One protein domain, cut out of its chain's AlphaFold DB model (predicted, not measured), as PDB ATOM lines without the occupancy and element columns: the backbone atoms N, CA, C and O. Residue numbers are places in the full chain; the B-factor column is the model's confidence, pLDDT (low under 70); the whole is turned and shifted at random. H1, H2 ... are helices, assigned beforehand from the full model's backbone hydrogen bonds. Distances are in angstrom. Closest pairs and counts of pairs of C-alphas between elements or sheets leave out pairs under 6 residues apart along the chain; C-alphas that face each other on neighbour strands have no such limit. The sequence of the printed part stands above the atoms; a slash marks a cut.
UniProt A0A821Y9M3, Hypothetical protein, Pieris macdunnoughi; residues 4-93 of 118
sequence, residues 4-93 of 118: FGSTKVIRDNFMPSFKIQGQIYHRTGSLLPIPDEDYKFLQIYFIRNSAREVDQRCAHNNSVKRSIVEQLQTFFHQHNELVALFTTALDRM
ATOM      1  N   PHE A   4     137.112 115.879 170.881       56.53
ATOM      2  CA  PHE A   4     136.345 116.605 169.878       56.53
ATOM      3  C   PHE A   4     136.543 118.104 170.116       56.53
ATOM      4  O   PHE A   4     136.225 118.615 171.190       56.53
ATOM      5  N   GLY A   5     137.125 118.803 169.141       55.53
ATOM      6  CA  GLY A   5     137.272 120.257 169.188       55.53
ATOM      7  C   GLY A   5     135.999 120.952 168.707       55.53
ATOM      8  O   GLY A   5     135.427 120.539 167.703       55.53
ATOM      9  N   SER A   6     135.580 122.020 169.388       58.16
ATOM     10  CA  SER A   6     134.528 122.931 168.917       58.16
ATOM     11  C   SER A   6     135.064 124.361 168.856       58.16
ATOM     12  O   SER A   6     135.862 124.757 169.704       58.16
ATOM     13  N   THR A   7     134.621 125.137 167.866       59.88
ATOM     14  CA  THR A   7     134.920 126.573 167.734       59.88
ATOM     15  C   THR A   7     133.926 127.465 168.480       59.88
ATOM     16  O   THR A   7     134.235 128.626 168.729       59.88
ATOM     17  N   LYS A   8     132.747 126.951 168.861       61.50
ATOM     18  CA  LYS A   8     131.725 127.711 169.595       61.50
ATOM     19  C   LYS A   8     130.994 126.814 170.592       61.50
ATOM     20  O   LYS A   8     130.547 125.722 170.249       61.50
ATOM     21  N   VAL A   9     130.860 127.287 171.828       65.56
ATOM     22  CA  VAL A   9     130.082 126.625 172.883       65.56
ATOM     23  C   VAL A   9     128.960 127.575 173.285       65.56
ATOM     24  O   VAL A   9     129.235 128.670 173.764       65.56
ATOM     25  N   ILE A  10     127.709 127.174 173.059       68.50
ATOM     26  CA  ILE A  10     126.519 127.919 173.491       68.50
ATOM     27  C   ILE A  10     125.953 127.180 174.703       68.50
ATOM     28  O   ILE A  10     125.683 125.981 174.614       68.50
ATOM     29  N   ARG A  11     125.831 127.869 175.840       64.19
ATOM     30  CA  ARG A  11     125.178 127.348 177.047       64.19
ATOM     31  C   ARG A  11     123.985 128.241 177.364       64.19
ATOM     32  O   ARG A  11     124.196 129.365 177.800       64.19
ATOM     33  N   ASP A  12     122.779 127.725 177.165       65.00
ATOM     34  CA  ASP A  12     121.557 128.329 177.699       65.00
ATOM     35  C   ASP A  12     121.180 127.671 179.036       65.00
ATOM     36  O   ASP A  12     121.654 126.574 179.361       65.00
ATOM     37  N   ASN A  13     120.352 128.356 179.835       64.69
ATOM     38  CA  ASN A  13     119.933 127.901 181.161       64.69
ATOM     39  C   ASN A  13     119.182 126.559 181.073       64.69
ATOM     40  O   ASN A  13     118.002 126.503 180.747       64.69
ATOM     41  N   PHE A  14     119.912 125.499 181.428       67.50
ATOM     42  CA  PHE A  14     119.516 124.092 181.490       67.50
ATOM     43  C   PHE A  14     119.288 123.395 180.133       67.50
ATOM     44  O   PHE A  14     118.169 123.188 179.672       67.50
ATOM     45  N   MET A  15     120.388 122.930 179.530       69.75
ATOM     46  CA  MET A  15     120.392 122.000 178.394       69.75
ATOM     47  C   MET A  15     120.911 120.617 178.842       69.75
ATOM     48  O   MET A  15     122.104 120.491 179.116       69.75
ATOM     49  N   PRO A  16     120.074 119.558 178.884       69.38
ATOM     50  CA  PRO A  16     120.524 118.201 179.223       69.38
ATOM     51  C   PRO A  16     121.268 117.502 178.071       69.38
ATOM     52  O   PRO A  16     121.809 116.415 178.245       69.38
ATOM     53  N   SER A  17     121.301 118.114 176.885       66.56
ATOM     54  CA  SER A  17     122.016 117.618 175.708       66.56
ATOM     55  C   SER A  17     122.959 118.694 175.184       66.56
ATOM     56  O   SER A  17     122.620 119.874 175.190       66.56
ATOM     57  N   PHE A  18     124.146 118.307 174.721       65.44
ATOM     58  CA  PHE A  18     125.057 119.204 174.016       65.44
ATOM     59  C   PHE A  18     124.916 118.974 172.509       65.44
ATOM     60  O   PHE A  18     124.946 117.839 172.035       65.44
ATOM     61  N   LYS A  19     124.750 120.054 171.740       67.31
ATOM     62  CA  LYS A  19     124.754 120.008 170.272       67.31
ATOM     63  C   LYS A  19     126.094 120.523 169.766       67.31
ATOM     64  O   LYS A  19     126.477 121.651 170.063       67.31
ATOM     65  N   ILE A  20     126.794 119.698 168.995       66.81
ATOM     66  CA  ILE A  20     128.028 120.077 168.301       66.81
ATOM     67  C   ILE A  20     127.654 120.340 166.841       66.81
ATOM     68  O   ILE A  20     127.119 119.456 166.176       66.81
ATOM     69  N   GLN A  21     127.902 121.555 166.350       60.94
ATOM     70  CA  GLN A  21     127.692 121.934 164.950       60.94
ATOM     71  C   GLN A  21     129.035 122.290 164.305       60.94
ATOM     72  O   GLN A  21     129.756 123.148 164.807       60.94
ATOM     73  N   GLY A  22     129.367 121.623 163.199       64.06
ATOM     74  CA  GLY A  22     130.622 121.802 162.465       64.06
ATOM     75  C   GLY A  22     131.160 120.482 161.912       64.06
ATOM     76  O   GLY A  22     130.619 119.412 162.188       64.06
ATOM     77  N   GLN A  23     132.235 120.549 161.124       57.09
ATOM     78  CA  GLN A  23     132.968 119.346 160.724       57.09
ATOM     79  C   GLN A  23     133.674 118.746 161.943       57.09
ATOM     80  O   GLN A  23     134.426 119.429 162.640       57.09
ATOM     81  N   ILE A  24     133.431 117.459 162.191       56.06
ATOM     82  CA  ILE A  24     134.108 116.709 163.244       56.06
ATOM     83  C   ILE A  24     135.513 116.370 162.749       56.06
ATOM     84  O   ILE A  24     135.684 115.588 161.817       56.06
ATOM     85  N   TYR A  25     136.521 116.954 163.389       56.19
ATOM     86  CA  TYR A  25     137.913 116.574 163.187       56.19
ATOM     87  C   TYR A  25     138.337 115.630 164.305       56.19
ATOM     88  O   TYR A  25     138.253 115.980 165.485       56.19
ATOM     89  N   HIS A  26     138.853 114.459 163.944       54.62
ATOM     90  CA  HIS A  26     139.608 113.654 164.893       54.62
ATOM     91  C   HIS A  26     140.943 114.358 165.144       54.62
ATOM     92  O   HIS A  26     141.813 114.393 164.273       54.62
ATOM     93  N   ARG A  27     141.113 114.943 166.334       56.16
ATOM     94  CA  ARG A  27     142.447 115.298 166.822       56.16
ATOM     95  C   ARG A  27     143.130 114.012 167.266       56.16
ATOM     96  O   ARG A  27     142.995 113.589 168.412       56.16
ATOM     97  N   THR A  28     143.825 113.374 166.335       60.44
ATOM     98  CA  THR A  28     144.849 112.390 166.684       60.44
ATOM     99  C   THR A  28     145.966 113.132 167.420       60.44
ATOM    100  O   THR A  28     146.245 114.290 167.103       60.44
ATOM    101  N   GLY A  29     146.553 112.507 168.444       66.44
ATOM    102  CA  GLY A  29     147.725 113.055 169.131       66.44
ATOM    103  C   GLY A  29     148.915 113.239 168.184       66.44
ATOM    104  O   GLY A  29     148.801 112.993 166.982       66.44
ATOM    105  N   SER A  30     150.061 113.658 168.728       75.19
ATOM    106  CA  SER A  30     151.288 113.790 167.935       75.19
ATOM    107  C   SER A  30     151.542 112.520 167.124       75.19
ATOM    108  O   SER A  30     151.494 111.412 167.659       75.19
ATOM    109  N   LEU A  31     151.789 112.681 165.826       76.44
ATOM    110  CA  LEU A  31     152.198 111.568 164.977       76.44
ATOM    111  C   LEU A  31     153.630 111.168 165.282       76.44
ATOM    112  O   LEU A  31     153.937 109.985 165.303       76.44
ATOM    113  N   LEU A  32     154.487 112.146 165.553       80.31
ATOM    114  CA  LEU A  32     155.839 111.871 165.989       80.31
ATOM    115  C   LEU A  32     155.840 111.459 167.464       80.31
ATOM    116  O   LEU A  32     155.012 111.962 168.237       80.31
ATOM    117  N   PRO A  33     156.749 110.557 167.859       80.19
ATOM    118  CA  PRO A  33     156.981 110.248 169.261       80.19
ATOM    119  C   PRO A  33     157.321 111.536 170.006       80.19
ATOM    120  O   PRO A  33     158.089 112.362 169.515       80.19
ATOM    121  N   ILE A  34     156.714 111.722 171.172       82.25
ATOM    122  CA  ILE A  34     157.076 112.835 172.045       82.25
ATOM    123  C   ILE A  34     158.388 112.430 172.734       82.25
ATOM    124  O   ILE A  34     158.483 111.283 173.179       82.25
ATOM    125  N   PRO A  35     159.404 113.310 172.799       81.44
ATOM    126  CA  PRO A  35     160.629 113.019 173.537       81.44
ATOM    127  C   PRO A  35     160.312 112.566 174.964       81.44
ATOM    128  O   PRO A  35     159.409 113.111 175.594       81.44
ATOM    129  N   ASP A  36     161.034 111.556 175.442       85.56
ATOM    130  CA  ASP A  36     160.887 110.974 176.784       85.56
ATOM    131  C   ASP A  36     159.522 110.325 177.088       85.56
ATOM    132  O   ASP A  36     159.260 109.929 178.225       85.56
ATOM    133  N   GLU A  37     158.663 110.140 176.080       86.81
ATOM    134  CA  GLU A  37     157.436 109.358 176.203       86.81
ATOM    135  C   GLU A  37     157.478 108.056 175.402       86.81
ATOM    136  O   GLU A  37     158.019 107.961 174.299       86.81
ATOM    137  N   ASP A  38     156.787 107.053 175.938       86.62
ATOM    138  CA  ASP A  38     156.498 105.822 175.222       86.62
ATOM    139  C   ASP A  38     155.666 106.063 173.959       86.62
ATOM    140  O   ASP A  38     154.673 106.796 173.961       86.62
ATOM    141  N   TYR A  39     156.011 105.331 172.900       87.81
ATOM    142  CA  TYR A  39     155.266 105.302 171.646       87.81
ATOM    143  C   TYR A  39     153.846 104.781 171.893       87.81
ATOM    144  O   TYR A  39     153.657 103.693 172.455       87.81
ATOM    145  N   LYS A  40     152.841 105.538 171.443       86.81
ATOM    146  CA  LYS A  40     151.415 105.240 171.634       86.81
ATOM    147  C   LYS A  40     150.654 105.272 170.307       86.81
ATOM    148  O   LYS A  40     150.961 106.035 169.393       86.81
ATOM    149  N   PHE A  41     149.589 104.475 170.220       85.44
ATOM    150  CA  PHE A  41     148.673 104.456 169.071       85.44
ATOM    151  C   PHE A  41     149.397 104.222 167.728       85.44
ATOM    152  O   PHE A  41     150.011 103.173 167.534       85.44
ATOM    153  N   LEU A  42     149.302 105.183 166.800       84.56
ATOM    154  CA  LEU A  42     149.915 105.134 165.474       84.56
ATOM    155  C   LEU A  42     151.442 105.277 165.532       84.56
ATOM    156  O   LEU A  42     152.113 104.680 164.699       84.56
ATOM    157  N   GLN A  43     151.984 105.973 166.543       87.19
ATOM    158  CA  GLN A  43     153.428 106.186 166.705       87.19
ATOM    159  C   GLN A  43     154.197 104.867 166.760       87.19
ATOM    160  O   GLN A  43     155.344 104.812 166.338       87.19
ATOM    161  N   ILE A  44     153.563 103.794 167.249       90.56
ATOM    162  CA  ILE A  44     154.184 102.472 167.348       90.56
ATOM    163  C   ILE A  44     154.712 102.033 165.976       90.56
ATOM    164  O   ILE A  44     155.863 101.640 165.888       90.56
ATOM    165  N   TYR A  45     153.960 102.230 164.889       88.69
ATOM    166  CA  TYR A  45     154.415 101.885 163.531       88.69
ATOM    167  C   TYR A  45     155.651 102.674 163.060       88.69
ATOM    168  O   TYR A  45     156.279 102.317 162.068       88.69
ATOM    169  N   PHE A  46     156.014 103.751 163.756       86.81
ATOM    170  CA  PHE A  46     157.158 104.601 163.426       86.81
ATOM    171  C   PHE A  46     158.429 104.206 164.183       86.81
ATOM    172  O   PHE A  46     159.478 104.803 163.962       86.81
ATOM    173  N   ILE A  47     158.371 103.164 165.023       87.94
ATOM    174  CA  ILE A  47     159.556 102.553 165.646       87.94
ATOM    175  C   ILE A  47     160.467 101.912 164.579       87.94
ATOM    176  O   ILE A  47     161.669 101.771 164.803       87.94
ATOM    177  N   ARG A  48     159.913 101.542 163.409       81.38
ATOM    178  CA  ARG A  48     160.625 100.918 162.271       81.38
ATOM    179  C   ARG A  48     161.322  99.603 162.627       81.38
ATOM    180  O   ARG A  48     162.301  99.210 161.996       81.38
ATOM    181  N   ASN A  49     160.816  98.906 163.638       90.25
ATOM    182  CA  ASN A  49     161.297  97.592 164.037       90.25
ATOM    183  C   ASN A  49     160.107  96.756 164.509       90.25
ATOM    184  O   ASN A  49     159.594  96.971 165.604       90.25
ATOM    185  N   SER A  50     159.703  95.783 163.690       90.38
ATOM    186  CA  SER A  50     158.498  94.979 163.931       90.38
ATOM    187  C   SER A  50     158.505  94.279 165.298       90.38
ATOM    188  O   SER A  50     157.488  94.274 165.987       90.38
ATOM    189  N   ALA A  51     159.653  93.759 165.748       93.56
ATOM    190  CA  ALA A  51     159.747  93.119 167.062       93.56
ATOM    191  C   ALA A  51     159.505  94.127 168.195       93.56
ATOM    192  O   ALA A  51     158.679  93.881 169.070       93.56
ATOM    193  N   ARG A  52     160.135  95.306 168.125       94.06
ATOM    194  CA  ARG A  52     159.925  96.375 169.115       94.06
ATOM    195  C   ARG A  52     158.501  96.927 169.093       94.06
ATOM    196  O   ARG A  52     157.988  97.301 170.138       94.06
ATOM    197  N   GLU A  53     157.853  96.970 167.931       93.75
ATOM    198  CA  GLU A  53     156.440  97.348 167.812       93.75
ATOM    199  C   GLU A  53     155.525  96.375 168.561       93.75
ATOM    200  O   GLU A  53     154.652  96.800 169.321       93.75
ATOM    201  N   VAL A  54     155.754  95.071 168.382       95.12
ATOM    202  CA  VAL A  54     155.027  94.012 169.094       95.12
ATOM    203  C   VAL A  54     155.280  94.116 170.589       95.12
ATOM    204  O   VAL A  54     154.327  94.092 171.369       95.12
ATOM    205  N   ASP A  55     156.543  94.258 170.988       94.56
ATOM    206  CA  ASP A  55     156.928  94.348 172.393       94.56
ATOM    207  C   ASP A  55     156.288  95.582 173.047       94.56
ATOM    208  O   ASP A  55     155.699  95.460 174.118       94.56
ATOM    209  N   GLN A  56     156.262  96.731 172.358       94.06
ATOM    210  CA  GLN A  56     155.576  97.942 172.823       94.06
ATOM    211  C   GLN A  56     154.067  97.719 172.997       94.06
ATOM    212  O   GLN A  56     153.475  98.160 173.982       94.06
ATOM    213  N   ARG A  57     153.411  97.017 172.064       92.94
ATOM    214  CA  ARG A  57     151.975  96.688 172.176       92.94
ATOM    215  C   ARG A  57     151.690  95.745 173.340       92.94
ATOM    216  O   ARG A  57     150.690  95.930 174.029       92.94
ATOM    217  N   CYS A  58     152.559  94.764 173.560       94.31
ATOM    218  CA  CYS A  58     152.437  93.830 174.676       94.31
ATOM    219  C   CYS A  58     152.735  94.511 176.019       94.31
ATOM    220  O   CYS A  58     152.094  94.185 177.013       94.31
ATOM    221  N   ALA A  59     153.645  95.489 176.050       92.75
ATOM    222  CA  ALA A  59     153.919  96.302 177.234       92.75
ATOM    223  C   ALA A  59     152.728  97.199 177.607       92.75
ATOM    224  O   ALA A  59     152.416  97.342 178.786       92.75
ATOM    225  N   HIS A  60     152.015  97.747 176.612       89.25
ATOM    226  CA  HIS A  60     150.784  98.521 176.840       89.25
ATOM    227  C   HIS A  60     149.626  97.679 177.382       89.25
ATOM    228  O   HIS A  60     148.759  98.207 178.077       89.25
ATOM    229  N   ASN A  61     149.565  96.390 177.040       88.44
ATOM    230  CA  ASN A  61     148.560  95.479 177.574       88.44
ATOM    231  C   ASN A  61     149.124  94.067 177.745       88.44
ATOM    232  O   ASN A  61     149.098  93.246 176.834       88.44
ATOM    233  N   ASN A  62     149.535  93.766 178.968       89.31
ATOM    234  CA  ASN A  62     150.207  92.538 179.381       89.31
ATOM    235  C   ASN A  62     149.311  91.287 179.265       89.31
ATOM    236  O   ASN A  62     149.804  90.168 179.376       89.31
ATOM    237  N   SER A  63     147.997  91.460 179.077       94.25
ATOM    238  CA  SER A  63     147.045  90.347 178.947       94.25
ATOM    239  C   SER A  63     146.955  89.779 177.527       94.25
ATOM    240  O   SER A  63     146.372  88.712 177.322       94.25
ATOM    241  N   VAL A  64     147.516  90.473 176.530       93.62
ATOM    242  CA  VAL A  64     147.449  90.034 175.132       93.62
ATOM    243  C   VAL A  64     148.489  88.956 174.838       93.62
ATOM    244  O   VAL A  64     149.615  88.980 175.332       93.62
ATOM    245  N   LYS A  65     148.132  88.001 173.977       96.81
ATOM    246  CA  LYS A  65     149.070  86.976 173.512       96.81
ATOM    247  C   LYS A  65     149.967  87.557 172.423       96.81
ATOM    248  O   LYS A  65     149.472  87.914 171.354       96.81
ATOM    249  N   ARG A  66     151.281  87.570 172.661       95.88
ATOM    250  CA  ARG A  66     152.292  88.100 171.727       95.88
ATOM    251  C   ARG A  66     152.155  87.544 170.307       95.88
ATOM    252  O   ARG A  66     152.144  88.312 169.355       95.88
ATOM    253  N   SER A  67     151.940  86.236 170.169       97.06
ATOM    254  CA  SER A  67     151.789  85.581 168.861       97.06
ATOM    255  C   SER A  67     150.573  86.061 168.058       97.06
ATOM    256  O   SER A  67     150.611  86.060 166.830       97.06
ATOM    257  N   ILE A  68     149.495  86.484 168.727       96.94
ATOM    258  CA  ILE A  68     148.321  87.074 168.065       96.94
ATOM    259  C   ILE A  68     148.649  88.497 167.610       96.94
ATOM    260  O   ILE A  68     148.303  88.881 166.495       96.94
ATOM    261  N   VAL A  69     149.343  89.270 168.452       96.06
ATOM    262  CA  VAL A  69     149.787  90.630 168.109       96.06
ATOM    263  C   VAL A  69     150.716  90.609 166.896       96.06
ATOM    264  O   VAL A  69     150.516  91.404 165.985       96.06
ATOM    265  N   GLU A  70     151.668  89.677 166.844       96.56
ATOM    266  CA  GLU A  70     152.571  89.479 165.701       96.56
ATOM    267  C   GLU A  70     151.803  89.211 164.403       96.56
ATOM    268  O   GLU A  70     152.037  89.880 163.400       96.56
ATOM    269  N   GLN A  71     150.847  88.277 164.421       97.19
ATOM    270  CA  GLN A  71     150.047  87.941 163.237       97.19
ATOM    271  C   GLN A  71     149.209  89.126 162.753       97.19
ATOM    272  O   GLN A  71     149.216  89.442 161.562       97.19
ATOM    273  N   LEU A  72     148.518  89.810 163.670       95.38
ATOM    274  CA  LEU A  72     147.720  90.990 163.336       95.38
ATOM    275  C   LEU A  72     148.596  92.119 162.794       95.38
ATOM    276  O   LEU A  72     148.235  92.763 161.814       95.38
ATOM    277  N   GLN A  73     149.752  92.353 163.409       93.94
ATOM    278  CA  GLN A  73     150.678  93.382 162.960       93.94
ATOM    279  C   GLN A  73     151.222  93.076 161.562       93.94
ATOM    280  O   GLN A  73     151.210  93.967 160.715       93.94
ATOM    281  N   THR A  74     151.636  91.837 161.288       95.00
ATOM    282  CA  THR A  74     152.048  91.424 159.938       95.00
ATOM    283  C   THR A  74     150.923  91.641 158.929       95.00
ATOM    284  O   THR A  74     151.161  92.234 157.878       95.00
ATOM    285  N   PHE A  75     149.691  91.249 159.268       95.69
ATOM    286  CA  PHE A  75     148.525  91.469 158.413       95.69
ATOM    287  C   PHE A  75     148.300  92.961 158.114       95.69
ATOM    288  O   PHE A  75     148.107  93.342 156.959       95.69
ATOM    289  N   PHE A  76     148.379  93.831 159.125       92.56
ATOM    290  CA  PHE A  76     148.219  95.272 158.920       92.56
ATOM    291  C   PHE A  76     149.358  95.886 158.108       92.56
ATOM    292  O   PHE A  76     149.084  96.707 157.239       92.56
ATOM    293  N   HIS A  77     150.609  95.484 158.328       91.06
ATOM    294  CA  HIS A  77     151.733  95.957 157.511       91.06
ATOM    295  C   HIS A  77     151.592  95.561 156.039       91.06
ATOM    296  O   HIS A  77     151.979  96.329 155.163       91.06
ATOM    297  N   GLN A  78     151.019  94.390 155.760       93.25
ATOM    298  CA  GLN A  78     150.838  93.893 154.395       93.25
ATOM    299  C   GLN A  78     149.651  94.530 153.668       93.25
ATOM    300  O   GLN A  78     149.726  94.749 152.462       93.25
ATOM    301  N   HIS A  79     148.554  94.805 154.377       93.12
ATOM    302  CA  HIS A  79     147.277  95.127 153.732       93.12
ATOM    303  C   HIS A  79     146.709  96.501 154.077       93.12
ATOM    304  O   HIS A  79     145.798  96.970 153.397       93.12
ATOM    305  N   ASN A  80     147.196  97.166 155.125       90.75
ATOM    306  CA  ASN A  80     146.657  98.457 155.525       90.75
ATOM    307  C   ASN A  80     147.375  99.598 154.796       90.75
ATOM    308  O   ASN A  80     148.437 100.061 155.216       90.75
ATOM    309  N   GLU A  81     146.744 100.106 153.738       88.50
ATOM    310  CA  GLU A  81     147.255 101.234 152.948       88.50
ATOM    311  C   GLU A  81     147.534 102.485 153.792       88.50
ATOM    312  O   GLU A  81     148.436 103.255 153.465       88.50
ATOM    313  N   LEU A  82     146.815 102.687 154.903       85.06
ATOM    314  CA  LEU A  82     147.072 103.821 155.791       85.06
ATOM    315  C   LEU A  82     148.426 103.689 156.483       85.06
ATOM    316  O   LEU A  82     149.137 104.683 156.593       85.06
ATOM    317  N   VAL A  83     148.805 102.484 156.923       86.50
ATOM    318  CA  VAL A  83     150.118 102.247 157.545       86.50
ATOM    319  C   VAL A  83     151.220 102.581 156.540       86.50
ATOM    320  O   VAL A  83     152.107 103.372 156.852       86.50
ATOM    321  N   ALA A  84     151.107 102.088 155.304       87.06
ATOM    322  CA  ALA A  84     152.053 102.405 154.234       87.06
ATOM    323  C   ALA A  84     152.107 103.912 153.919       87.06
ATOM    324  O   ALA A  84     153.193 104.484 153.780       87.06
ATOM    325  N   LEU A  85     150.946 104.572 153.848       86.06
ATOM    326  CA  LEU A  85     150.833 106.005 153.583       86.06
ATOM    327  C   LEU A  85     151.512 106.841 154.672       86.06
ATOM    328  O   LEU A  85     152.286 107.740 154.351       86.06
ATOM    329  N   PHE A  86     151.236 106.557 155.947       81.50
ATOM    330  CA  PHE A  86     151.808 107.308 157.065       81.50
ATOM    331  C   PHE A  86     153.320 107.110 157.175       81.50
ATOM    332  O   PHE A  86     154.041 108.094 157.337       81.50
ATOM    333  N   THR A  87     153.809 105.876 157.023       83.19
ATOM    334  CA  THR A  87     155.250 105.582 157.042       83.19
ATOM    335  C   THR A  87     155.971 106.286 155.891       83.19
ATOM    336  O   THR A  87     156.980 106.951 156.105       83.19
ATOM    337  N   THR A  88     155.400 106.248 154.682       85.12
ATOM    338  CA  THR A  88     155.971 106.943 153.516       85.12
ATOM    339  C   THR A  88     155.949 108.462 153.685       85.12
ATOM    340  O   THR A  88     156.887 109.144 153.278       85.12
ATOM    341  N   ALA A  89     154.875 109.014 154.257       81.94
ATOM    342  CA  ALA A  89     154.789 110.443 154.529       81.94
ATOM    343  C   ALA A  89     155.892 110.884 155.499       81.94
ATOM    344  O   ALA A  89     156.502 111.920 155.266       81.94
ATOM    345  N   LEU A  90     156.184 110.085 156.531       80.00
ATOM    346  CA  LEU A  90     157.280 110.347 157.466       80.00
ATOM    347  C   LEU A  90     158.649 110.340 156.806       80.00
ATOM    348  O   LEU A  90     159.394 111.295 156.992       80.00
ATOM    349  N   ASP A  91     158.950 109.334 155.987       82.12
ATOM    350  CA  ASP A  91     160.233 109.268 155.275       82.12
ATOM    351  C   ASP A  91     160.439 110.455 154.313       82.12
ATOM    352  O   ASP A  91     161.570 110.794 153.969       82.12
ATOM    353  N   ARG A  92     159.352 111.092 153.860       82.75
ATOM    354  CA  ARG A  92     159.379 112.227 152.923       82.75
ATOM    355  C   ARG A  92     159.214 113.588 153.591       82.75
ATOM    356  O   ARG A  92     159.254 114.598 152.886       82.75
ATOM    357  N   MET A  93     158.979 113.644 154.902       78.94
ATOM    358  CA  MET A  93     158.776 114.914 155.594       78.94
ATOM    359  C   MET A  93     160.126 115.621 155.802       78.94
ATOM    360  O   MET A  93     161.034 115.045 156.390       78.94
TER     361      MET A  93
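AT A GLANCE: This is residues 4 to 93 of the 118 residues of the protein "Hypothetical protein" of Pieris macdunnoughi (UniProt A0A821Y9M3). Four short, mostly crossed helices make a small head, and a long looped arm with no named element reaches away, residues 12 to 17 sticking out. The 90 printed residues include H1, H2, H3 and H4 in order: all helix, though under half are in named elements. It is only just extended, close to loose: radius of gyration of the C-alphas 18.3 A, spans 54 by 36 by 30 A.

HOW THE PARTS SIT: Start at H3, residues 66 to 79; it touches H2, residues 50 to 60, at a steep tilt of 54 degrees, closest C-alphas Val 54 and Glu 70, 6.2 A. H1, residues 41 to 47, forms a helical hairpin with H2, closest C-alphas Ile 44 and Glu 53, 5.6 A. H4, residues 81 to 91, and H3 only just touch, only at the corner, with 3 pairs of C-alphas within 8 A, the closest His 77 and Val 83, 6.5 A. Every O i to N i+4 pair is within hydrogen-bond range in H2, H3 and H4; in H1 0 of 3 are, against 3 of 4 O i to N i+3 pairs.

IN THESE COORDINATES: Find C-alpha 66 at (152.292, 88.100, 171.727); H3 runs 20.0 A to C-alpha 79. H4 ends at (160.233, 109.268, 155.275).

THE WHOLE: The printed part has no cut; residues 4 to 29 are under pLDDT 70.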